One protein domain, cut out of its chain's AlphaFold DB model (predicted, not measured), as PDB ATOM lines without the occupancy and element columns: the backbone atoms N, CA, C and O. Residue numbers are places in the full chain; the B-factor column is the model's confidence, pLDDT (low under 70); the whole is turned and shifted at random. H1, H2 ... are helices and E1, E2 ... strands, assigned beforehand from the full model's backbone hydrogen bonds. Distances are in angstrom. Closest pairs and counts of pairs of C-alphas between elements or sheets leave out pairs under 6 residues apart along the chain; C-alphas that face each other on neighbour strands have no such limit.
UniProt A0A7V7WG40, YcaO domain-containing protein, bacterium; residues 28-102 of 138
ATOM      1  N   GLU A  28      29.142  49.374  -8.516       94.38
ATOM      2  CA  GLU A  28      29.036  49.248  -9.970       94.38
ATOM      3  C   GLU A  28      29.475  47.863 -10.445       94.38
ATOM      4  O   GLU A  28      28.831  47.260 -11.308       94.38
ATOM      5  N   GLU A  29      30.552  47.339  -9.856       95.56
ATOM      6  CA  GLU A  29      31.019  45.982 -10.120       95.56
ATOM      7  C   GLU A  29      29.998  44.954  -9.630       95.56
ATOM      8  O   GLU A  29      29.617  44.056 -10.385       95.56
ATOM      9  N   THR A  30      29.498  45.124  -8.405       95.75
ATOM     10  CA  THR A  30      28.464  44.250  -7.837       95.75
ATOM     11  C   THR A  30      27.198  44.259  -8.698       95.75
ATOM     12  O   THR A  30      26.675  43.197  -9.033       95.75
ATOM     13  N   ARG A  31      26.748  45.435  -9.151       96.81
ATOM     14  CA  ARG A  31      25.607  45.594 -10.059       96.81
ATOM     15  C   ARG A  31      25.830  44.852 -11.365       96.81
ATOM     16  O   ARG A  31      24.935  44.144 -11.815       96.81
ATOM     17  N   ARG A  32      27.006  45.010 -11.986       98.12
ATOM     18  CA  ARG A  32      27.349  44.327 -13.241       98.12
ATOM     19  C   ARG A  32      27.252  42.811 -13.078       98.12
ATOM     20  O   ARG A  32      26.640  42.154 -13.914       98.12
ATOM     21  N   MET A  33      27.808  42.272 -11.994       97.56
ATOM     22  CA  MET A  33      27.735  40.841 -11.687       97.56
ATOM     23  C   MET A  33      26.295  40.373 -11.452       97.56
ATOM     24  O   MET A  33      25.877  39.372 -12.024       97.56
ATOM     25  N   ALA A  34      25.523  41.104 -10.647       97.00
ATOM     26  CA  ALA A  34      24.149  40.731 -10.326       97.00
ATOM     27  C   ALA A  34      23.224  40.821 -11.552       97.00
ATOM     28  O   ALA A  34      22.405  39.932 -11.772       97.00
ATOM     29  N   ARG A  35      23.399  41.837 -12.409       97.44
ATOM     30  CA  ARG A  35      22.674  41.950 -13.684       97.44
ATOM     31  C   ARG A  35      23.018  40.825 -14.654       97.44
ATOM     32  O   ARG A  35      22.117  40.334 -15.319       97.44
ATOM     33  N   ALA A  36      24.274  40.379 -14.702       97.88
ATOM     34  CA  ALA A  36      24.659  39.224 -15.517       97.88
ATOM     35  C   ALA A  36      23.976  37.918 -15.063       97.88
ATOM     36  O   ALA A  36      23.830  36.996 -15.859       97.88
ATOM     37  N   LEU A  37      23.531  37.840 -13.804       97.12
ATOM     38  CA  LEU A  37      22.783  36.705 -13.261       97.12
ATOM     39  C   LEU A  37      21.260  36.849 -13.400       97.12
ATOM     40  O   LEU A  37      20.554  35.894 -13.082       97.12
ATOM     41  N   ALA A  38      20.739  37.993 -13.858       95.69
ATOM     42  CA  ALA A  38      19.308  38.299 -13.819       95.69
ATOM     43  C   ALA A  38      18.449  37.229 -14.515       95.69
ATOM     44  O   ALA A  38      17.483  36.754 -13.918       95.69
ATOM     45  N   ASP A  39      18.849  36.784 -15.708       95.12
ATOM     46  CA  ASP A  39      18.123  35.755 -16.465       95.12
ATOM     47  C   ASP A  39      18.171  34.389 -15.771       95.12
ATOM     48  O   ASP A  39      17.158  33.701 -15.682       95.12
ATOM     49  N   THR A  40      19.328  34.014 -15.214       94.44
ATOM     50  CA  THR A  40      19.490  32.751 -14.463       94.44
ATOM     51  C   THR A  40      18.634  32.748 -13.201       94.44
ATOM     52  O   THR A  40      18.006  31.749 -12.863       94.44
ATOM     53  N   VAL A  41      18.597  33.891 -12.519       94.94
ATOM     54  CA  VAL A  41      17.776  34.124 -11.336       94.94
ATOM     55  C   VAL A  41      16.291  34.182 -11.710       94.94
ATOM     56  O   VAL A  41      15.446  33.894 -10.869       94.94
ATOM     57  N   GLY A  42      15.939  34.495 -12.957       95.25
ATOM     58  CA  GLY A  42      14.555  34.621 -13.416       95.25
ATOM     59  C   GLY A  42      13.942  35.995 -13.135       95.25
ATOM     60  O   GLY A  42      12.733  36.107 -12.954       95.25
ATOM     61  N   ILE A  43      14.760  37.049 -13.059       96.94
ATOM     62  CA  ILE A  43      14.279  38.431 -12.937       96.94
ATOM     63  C   ILE A  43      13.755  38.882 -14.300       96.94
ATOM     64  O   ILE A  43      14.530  39.081 -15.229       96.94
ATOM     65  N   SER A  44      12.444  39.091 -14.416       96.19
ATOM     66  CA  SER A  44      11.817  39.558 -15.663       96.19
ATOM     67  C   SER A  44      11.679  41.078 -15.738       96.19
ATOM     68  O   SER A  44      11.512  41.642 -16.820       96.19
ATOM     69  N   ARG A  45      11.714  41.761 -14.587       96.56
ATOM     70  CA  ARG A  45      11.610  43.218 -14.505       96.56
ATOM     71  C   ARG A  45      12.366  43.741 -13.300       96.56
ATOM     72  O   ARG A  45      12.260  43.174 -12.220       96.56
ATOM     73  N   ILE A  46      13.038  44.870 -13.485       97.25
ATOM     74  CA  ILE A  46      13.527  45.728 -12.410       97.25
ATOM     75  C   ILE A  46      13.025  47.148 -12.661       97.25
ATOM     76  O   ILE A  46      13.015  47.598 -13.806       97.25
ATOM     77  N   GLY A  47      12.562  47.833 -11.619       96.44
ATOM     78  CA  GLY A  47      12.019  49.181 -11.749       96.44
ATOM     79  C   GLY A  47      12.216  50.002 -10.488       96.44
ATOM     80  O   GLY A  47      12.081  49.487  -9.380       96.44
ATOM     81  N   GLU A  48      12.528  51.278 -10.677       97.38
ATOM     82  CA  GLU A  48      12.538  52.261  -9.602       97.38
ATOM     83  C   GLU A  48      11.100  52.580  -9.185       97.38
ATOM     84  O   GLU A  48      10.229  52.801 -10.028       97.38
ATOM     85  N   ILE A  49      10.853  52.587  -7.878       96.69
ATOM     86  CA  ILE A  49       9.532  52.832  -7.289       96.69
ATOM     87  C   ILE A  49       9.550  53.957  -6.253       96.69
ATOM     88  O   ILE A  49       8.554  54.173  -5.569       96.69
ATOM     89  N   THR A  50      10.651  54.700  -6.137       93.56
ATOM     90  CA  THR A  50      10.803  55.801  -5.172       93.56
ATOM     91  C   THR A  50       9.665  56.811  -5.226       93.56
ATOM     92  O   THR A  50       9.213  57.275  -4.186       93.56
ATOM     93  N   GLN A  51       9.158  57.113  -6.421       93.38
ATOM     94  CA  GLN A  51       8.085  58.091  -6.613       93.38
ATOM     95  C   GLN A  51       6.696  57.597  -6.174       93.38
ATOM     96  O   GLN A  51       5.739  58.367  -6.217       93.38
ATOM     97  N   LEU A  52       6.568  56.332  -5.760       93.69
ATOM     98  CA  LEU A  52       5.335  55.808  -5.166       93.69
ATOM     99  C   LEU A  52       5.195  56.171  -3.680       93.69
ATOM    100  O   LEU A  52       4.118  56.001  -3.116       93.69
ATOM    101  N   ASP A  53       6.267  56.666  -3.059       87.25
ATOM    102  CA  ASP A  53       6.299  57.114  -1.671       87.25
ATOM    103  C   ASP A  53       6.656  58.611  -1.583       87.25
ATOM    104  O   ASP A  53       7.240  59.205  -2.488       87.25
ATOM    105  N   VAL A  54       6.299  59.234  -0.462       92.31
ATOM    106  CA  VAL A  54       6.539  60.648  -0.150       92.31
ATOM    107  C   VAL A  54       7.918  60.903   0.463       92.31
ATOM    108  O   VAL A  54       8.360  62.051   0.509       92.31
ATOM    109  N   LEU A  55       8.609  59.863   0.945       90.88
ATOM    110  CA  LEU A  55       9.892  60.015   1.642       90.88
ATOM    111  C   LEU A  55      11.063  60.324   0.701       90.88
ATOM    112  O   LEU A  55      12.082  60.850   1.148       90.88
ATOM    113  N   GLY A  56      10.940  59.997  -0.589       87.19
ATOM    114  CA  GLY A  56      11.998  60.219  -1.580       87.19
ATOM    115  C   GLY A  56      13.248  59.353  -1.375       87.19
ATOM    116  O   GLY A  56      14.301  59.669  -1.922       87.19
ATOM    117  N   VAL A  57      13.156  58.273  -0.593       91.69
ATOM    118  CA  VAL A  57      14.263  57.326  -0.399       91.69
ATOM    119  C   VAL A  57      14.402  56.442  -1.648       91.69
ATOM    120  O   VAL A  57      13.408  55.845  -2.079       91.69
ATOM    121  N   PRO A  58      15.607  56.319  -2.237       95.38
ATOM    122  CA  PRO A  58      15.846  55.420  -3.360       95.38
ATOM    123  C   PRO A  58      15.394  53.984  -3.067       95.38
ATOM    124  O   PRO A  58      15.813  53.368  -2.081       95.38
ATOM    125  N   CYS A  59      14.517  53.458  -3.920       96.62
ATOM    126  CA  CYS A  59      13.839  52.185  -3.733       96.62
ATOM    127  C   CYS A  59      13.529  51.552  -5.093       96.62
ATOM    128  O   CYS A  59      12.957  52.193  -5.977       96.62
ATOM    129  N   PHE A  60      13.911  50.291  -5.258       98.19
ATOM    130  CA  PHE A  60      13.754  49.524  -6.491       98.19
ATOM    131  C   PHE A  60      13.045  48.207  -6.194       98.19
ATOM    132  O   PHE A  60      13.258  47.603  -5.145       98.19
ATOM    133  N   MET A  61      12.273  47.705  -7.154       98.25
ATOM    134  CA  MET A  61      11.682  46.369  -7.096       98.25
ATOM    135  C   MET A  61      12.179  45.482  -8.239       98.25
ATOM    136  O   MET A  61      12.387  45.967  -9.351       98.25
ATOM    137  N   ALA A  62      12.323  44.183  -7.977       98.25
ATOM    138  CA  ALA A  62      12.587  43.151  -8.971       98.25
ATOM    139  C   ALA A  62      11.471  42.104  -8.954       98.25
ATOM    140  O   ALA A  62      11.102  41.597  -7.896       98.25
ATOM    141  N   VAL A  63      10.954  41.766 -10.133       97.56
ATOM    142  CA  VAL A  63       9.890  40.776 -10.321       97.56
ATOM    143  C   VAL A  63      10.499  39.476 -10.832       97.56
ATOM    144  O   VAL A  63      11.195  39.477 -11.849       97.56
ATOM    145  N   ARG A  64      10.206  38.370 -10.142       95.88
ATOM    146  CA  ARG A  64      10.618  37.004 -10.484       95.88
ATOM    147  C   ARG A  64       9.397  36.098 -10.674       95.88
ATOM    148  O   ARG A  64       8.877  35.558  -9.693       95.88
ATOM    149  N   PRO A  65       8.911  35.931 -11.914       92.81
ATOM    150  CA  PRO A  65       7.938  34.897 -12.237       92.81
ATOM    151  C   PRO A  65       8.559  33.514 -12.042       92.81
ATOM    152  O   PRO A  65       9.749  33.330 -12.288       92.81
ATOM    153  N   ARG A  66       7.742  32.533 -11.667       85.31
ATOM    154  CA  ARG A  66       8.148  31.134 -11.480       85.31
ATOM    155  C   ARG A  66       9.233  30.910 -10.425       85.31
ATOM    156  O   ARG A  66      10.006  29.957 -10.516       85.31
ATOM    157  N   ALA A  67       9.301  31.787  -9.422       84.12
ATOM    158  CA  ALA A  67      10.162  31.572  -8.263       84.12
ATOM    159  C   ALA A  67       9.821  30.231  -7.582       84.12
ATOM    160  O   ALA A  67       8.672  29.780  -7.626       84.12
ATOM    161  N   ASP A  68      10.825  29.583  -6.992       82.62
ATOM    162  CA  ASP A  68      10.737  28.204  -6.477       82.62
ATOM    163  C   ASP A  68      10.315  27.143  -7.516       82.62
ATOM    164  O   ASP A  68       9.885  26.051  -7.152       82.62
ATOM    165  N   MET A  69      10.474  27.426  -8.816       76.88
ATOM    166  CA  MET A  69      10.082  26.527  -9.916       76.88
ATOM    167  C   MET A  69       8.577  26.200  -9.934       76.88
ATOM    168  O   MET A  69       8.176  25.135 -10.403       76.88
ATOM    169  N   ILE A  70       7.738  27.108  -9.424       80.56
ATOM    170  CA  ILE A  70       6.275  26.977  -9.414       80.56
ATOM    171  C   ILE A  70       5.697  27.933 -10.460       80.56
ATOM    172  O   ILE A  70       5.796  29.144 -10.289       80.56
ATOM    173  N   ASP A  71       5.073  27.415 -11.522       80.94
ATOM    174  CA  ASP A  71       4.643  28.214 -12.684       80.94
ATOM    175  C   ASP A  71       3.704  29.387 -12.349       80.94
ATOM    176  O   ASP A  71       3.782  30.445 -12.975       80.94
ATOM    177  N   GLU A  72       2.849  29.221 -11.344       84.31
ATOM    178  CA  GLU A  72       1.859  30.219 -10.917       84.31
ATOM    179  C   GLU A  72       2.406  31.211  -9.875       84.31
ATOM    180  O   GLU A  72       1.713  32.147  -9.474       84.31
ATOM    181  N   ASN A  73       3.650  31.034  -9.424       87.38
ATOM    182  CA  ASN A  73       4.247  31.885  -8.403       87.38
ATOM    183  C   ASN A  73       4.853  33.154  -9.017       87.38
ATOM    184  O   ASN A  73       5.625  33.103  -9.979       87.38
ATOM    185  N   ILE A  74       4.564  34.306  -8.415       92.25
ATOM    186  CA  ILE A  74       5.212  35.580  -8.729       92.25
ATOM    187  C   ILE A  74       5.781  36.132  -7.431       92.25
ATOM    188  O   ILE A  74       5.042  36.519  -6.531       92.25
ATOM    189  N   SER A  75       7.106  36.202  -7.353       94.94
ATOM    190  CA  SER A  75       7.796  36.828  -6.227       94.94
ATOM    191  C   SER A  75       8.304  38.212  -6.610       94.94
ATOM    192  O   SER A  75       8.818  38.418  -7.711       94.94
ATOM    193  N   VAL A  76       8.166  39.167  -5.695       96.62
ATOM    194  CA  VAL A  76       8.682  40.529  -5.850       96.62
ATOM    195  C   VAL A  76       9.608  40.827  -4.683       96.62
ATOM    196  O   VAL A  76       9.238  40.612  -3.530       96.62
ATOM    197  N   TYR A  77      10.800  41.323  -4.989       97.56
ATOM    198  CA  TYR A  77      11.817  41.683  -4.002       97.56
ATOM    199  C   TYR A  77      12.104  43.172  -4.104       97.56
ATOM    200  O   TYR A  77      12.101  43.723  -5.207       97.56
ATOM    201  N   VAL A  78      12.325  43.825  -2.968       97.12
ATOM    202  CA  VAL A  78      12.456  45.281  -2.892       97.12
ATOM    203  C   VAL A  78      13.731  45.630  -2.151       97.12
ATOM    204  O   VAL A  78      13.972  45.150  -1.053       97.12
ATOM    205  N   GLY A  79      14.519  46.514  -2.744       96.38
ATOM    206  CA  GLY A  79      15.778  46.986  -2.195       96.38
ATOM    207  C   GLY A  79      15.782  48.498  -2.081       96.38
ATOM    208  O   GLY A  79      15.170  49.218  -2.869       96.38
ATOM    209  N   LYS A  80      16.490  48.971  -1.061       94.19
ATOM    210  CA  LYS A  80      16.629  50.384  -0.709       94.19
ATOM    211  C   LYS A  80      18.096  50.744  -0.527       94.19
ATOM    212  O   LYS A  80      18.911  49.870  -0.224       94.19
ATOM    213  N   GLY A  81      18.404  52.026  -0.666       91.81
ATOM    214  CA  GLY A  81      19.752  52.563  -0.506       91.81
ATOM    215  C   GLY A  81      19.740  54.076  -0.324       91.81
ATOM    216  O   GLY A  81      18.712  54.716  -0.535       91.81
ATOM    217  N   LEU A  82      20.877  54.653   0.068       90.94
ATOM    218  CA  LEU A  82      21.040  56.110   0.109       90.94
ATOM    219  C   LEU A  82      21.167  56.700  -1.301       90.94
ATOM    220  O   LEU A  82      20.873  57.876  -1.505       90.94
ATOM    221  N   THR A  83      21.569  55.883  -2.278       91.50
ATOM    222  CA  THR A  83      21.632  56.244  -3.699       91.50
ATOM    223  C   THR A  83      20.788  55.291  -4.555       91.50
ATOM    224  O   THR A  83      20.553  54.147  -4.151       91.50
ATOM    225  N   PRO A  84      20.361  55.703  -5.766       94.31
ATOM    226  CA  PRO A  84      19.691  54.802  -6.708       94.31
ATOM    227  C   PRO A  84      20.515  53.554  -7.039       94.31
ATOM    228  O   PRO A  84      19.963  52.461  -7.108       94.31
ATOM    229  N   LEU A  85      21.841  53.693  -7.168       94.31
ATOM    230  CA  LEU A  85      22.739  52.564  -7.410       94.31
ATOM    231  C   LEU A  85      22.717  51.561  -6.248       94.31
ATOM    232  O   LEU A  85      22.638  50.357  -6.480       94.31
ATOM    233  N   GLU A  86      22.774  52.041  -5.004       94.38
ATOM    234  CA  GLU A  86      22.676  51.178  -3.823       94.38
ATOM    235  C   GLU A  86      21.332  50.457  -3.755       94.38
ATOM    236  O   GLU A  86      21.304  49.255  -3.499       94.38
ATOM    237  N   ALA A  87      20.233  51.174  -4.000       95.88
ATOM    238  CA  ALA A  87      18.895  50.600  -3.988       95.88
ATOM    239  C   ALA A  87      18.746  49.515  -5.058       95.88
ATOM    240  O   ALA A  87      18.310  48.410  -4.754       95.88
ATOM    241  N   GLU A  88      19.195  49.793  -6.280       97.38
ATOM    242  CA  GLU A  88      19.186  48.836  -7.383       97.38
ATOM    243  C   GLU A  88      20.023  47.583  -7.068       97.38
ATOM    244  O   GLU A  88      19.557  46.457  -7.262       97.38
ATOM    245  N   VAL A  89      21.247  47.756  -6.551       96.75
ATOM    246  CA  VAL A  89      22.117  46.638  -6.145       96.75
ATOM    247  C   VAL A  89      21.482  45.831  -5.018       96.75
ATOM    248  O   VAL A  89      21.508  44.604  -5.068       96.75
ATOM    249  N   SER A  90      20.897  46.504  -4.027       97.06
ATOM    250  CA  SER A  90      20.176  45.885  -2.913       97.06
ATOM    251  C   SER A  90      19.049  44.983  -3.428       97.06
ATOM    252  O   SER A  90      18.998  43.803  -3.088       97.06
ATOM    253  N   THR A  91      18.233  45.489  -4.358       98.44
ATOM    254  CA  THR A  91      17.130  44.743  -4.977       98.44
ATOM    255  C   THR A  91      17.619  43.520  -5.748       98.44
ATOM    256  O   THR A  91      17.068  42.427  -5.608       98.44
ATOM    257  N   LEU A  92      18.657  43.687  -6.574       98.06
ATOM    258  CA  LEU A  92      19.224  42.592  -7.361       98.06
ATOM    259  C   LEU A  92      19.826  41.508  -6.461       98.06
ATOM    260  O   LEU A  92      19.619  40.320  -6.703       98.06
ATOM    261  N   MET A  93      20.557  41.902  -5.419       97.62
ATOM    262  CA  MET A  93      21.208  40.958  -4.514       97.62
ATOM    263  C   MET A  93      20.213  40.218  -3.617       97.62
ATOM    264  O   MET A  93      20.427  39.034  -3.369       97.62
ATOM    265  N   GLU A  94      19.109  40.845  -3.195       97.88
ATOM    266  CA  GLU A  94      18.028  40.128  -2.501       97.88
ATOM    267  C   GLU A  94      17.392  39.070  -3.414       97.88
ATOM    268  O   GLU A  94      17.195  37.924  -3.009       97.88
ATOM    269  N   ALA A  95      17.130  39.413  -4.677       97.19
ATOM    270  CA  ALA A  95      16.601  38.459  -5.647       97.19
ATOM    271  C   ALA A  95      17.550  37.259  -5.859       97.19
ATOM    272  O   ALA A  95      17.097  36.112  -5.913       97.19
ATOM    273  N   VAL A  96      18.864  37.509  -5.920       97.19
ATOM    274  CA  VAL A  96      19.903  36.464  -5.989       97.19
ATOM    275  C   VAL A  96      19.926  35.609  -4.717       97.19
ATOM    276  O   VAL A  96      19.952  34.384  -4.818       97.19
ATOM    277  N   GLU A  97      19.900  36.221  -3.529       97.38
ATOM    278  CA  GLU A  97      19.869  35.513  -2.238       97.38
ATOM    279  C   GLU A  97      18.704  34.521  -2.199       97.38
ATOM    280  O   GLU A  97      18.894  33.337  -1.908       97.38
ATOM    281  N   ARG A  98      17.505  34.990  -2.557       95.44
ATOM    282  CA  ARG A  98      16.291  34.174  -2.495       95.44
ATOM    283  C   ARG A  98      16.333  33.039  -3.496       95.44
ATOM    284  O   ARG A  98      16.054  31.912  -3.107       95.44
ATOM    285  N   HIS A  99      16.802  33.291  -4.718       94.31
ATOM    286  CA  HIS A  99      17.025  32.243  -5.715       94.31
ATOM    287  C   HIS A  99      18.019  31.160  -5.261       94.31
ATOM    288  O   HIS A  99      17.859  29.975  -5.570       94.31
ATOM    289  N   CYS A 100      19.061  31.541  -4.520       94.06
ATOM    290  CA  CYS A 100      20.019  30.595  -3.947       94.06
ATOM    291  C   CYS A 100      19.412  29.740  -2.822       94.06
ATOM    292  O   CYS A 100      19.868  28.613  -2.608       94.06
ATOM    293  N   GLY A 101      18.398  30.259  -2.122       92.25
ATOM    294  CA  GLY A 101      17.660  29.562  -1.066       92.25
ATOM    295  C   GLY A 101      16.586  28.585  -1.560       92.25
ATOM    296  O   GLY A 101      16.104  27.773  -0.771       92.25
ATOM    297  N   GLU A 102      16.227  28.628  -2.846       91.31
ATOM    298  CA  GLU A 102      15.162  27.795  -3.422       91.31
ATOM    299  C   GLU A 102      15.489  26.294  -3.337       91.31
ATOM    300  O   GLU A 102      16.642  25.846  -3.450       91.31
TER     301      GLU A 102
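Overview. This is residues 28 to 102 of the 138 residues of the protein "YcaO domain-containing protein" of bacterium (UniProt A0A7V7WG40). A small antiparallel sheet of three strands is covered on one face by the long helix H3, which crosses the strands slantwise, and the opposite face of the sheet is bare of named helices. The helix H1 packs on H3 on the side away from the sheet, and the very short H2 packs on H3 residues 92 to 99. The printed part has 75 residues, with three named helices and three named strands in the order H1, H2, E1, E2, E3, H3, and the class is mixed, helices and strands. The sheet has the order E1, E2, E3. The whole is compact, with a radius of gyration of the C-alphas of 12.2 A, and spans 35 by 27 by 17 A.

Along the chain. H1 is residues 28 to 36, 12.3 A from first to last C-alpha, and begins with C-alpha 28 at (29.036, 49.248, -9.970). H2 is residues 38 to 41, 5.1 A. E1 is residues 45 to 48, 10.3 A. E2 is residues 59 to 65, 20.1 A, with C-alpha 59 at (13.839, 52.185, -3.733). E3 is residues 74 to 80, 20.3 A. H3 is residues 84 to 101, 25.9 A, and ends with C-alpha 101 at (17.660, 29.562, -1.066).

Arrangement. E1, E2 and E3 form a meander, each strand the antiparallel neighbour of the one before; E1 and E3 are its edge strands. E1 and E2 are a hairpin at 166 degrees, with N 47 and O 61 within hydrogen-bond range at 2.9 A. E2 and E3 are a hairpin at 161 degrees, with N 62 and O 77 at 2.8 A and N 77 and O 62 at 2.9 A. H3 is on the sheet, in two layers, a helix on one face of a sheet, at a height over the sheet of 7.3 A. It lies over E2 and E3 and runs slantwise to the strands, at 35 degrees to E3 on the local plane. The closest C-alphas of E3 and H3 are those of Gly 79 and Thr 91, 3.8 A apart. H1 and H3 touch, closest at the C-alphas of Arg 31 and Val 89, 5.3 A, at a steep tilt of 44 degrees, the same way. H1 is not on the sheet and is apart from E1, E2 and E3. H2 touches H3 with H3 residues 92 to 99 alone, closest at the C-alphas of Val 41 and His 99, 6.0 A, and only grazes the sheet with residues 38 to 41. H1 and H2 meet only through their link. In H1 and H3 every O i to N i+4 pair is within hydrogen-bond range; H2 is too short for such a pair, and its one O i to N i+3 pair is within range.

Size, cuts and confidence. The two C-alphas farthest apart are those of Val 54 and Met 69, 35.7 A. The printed part has no cut and no long link. The mean pLDDT of the printed part is 94.0, and no printed residue is under 70.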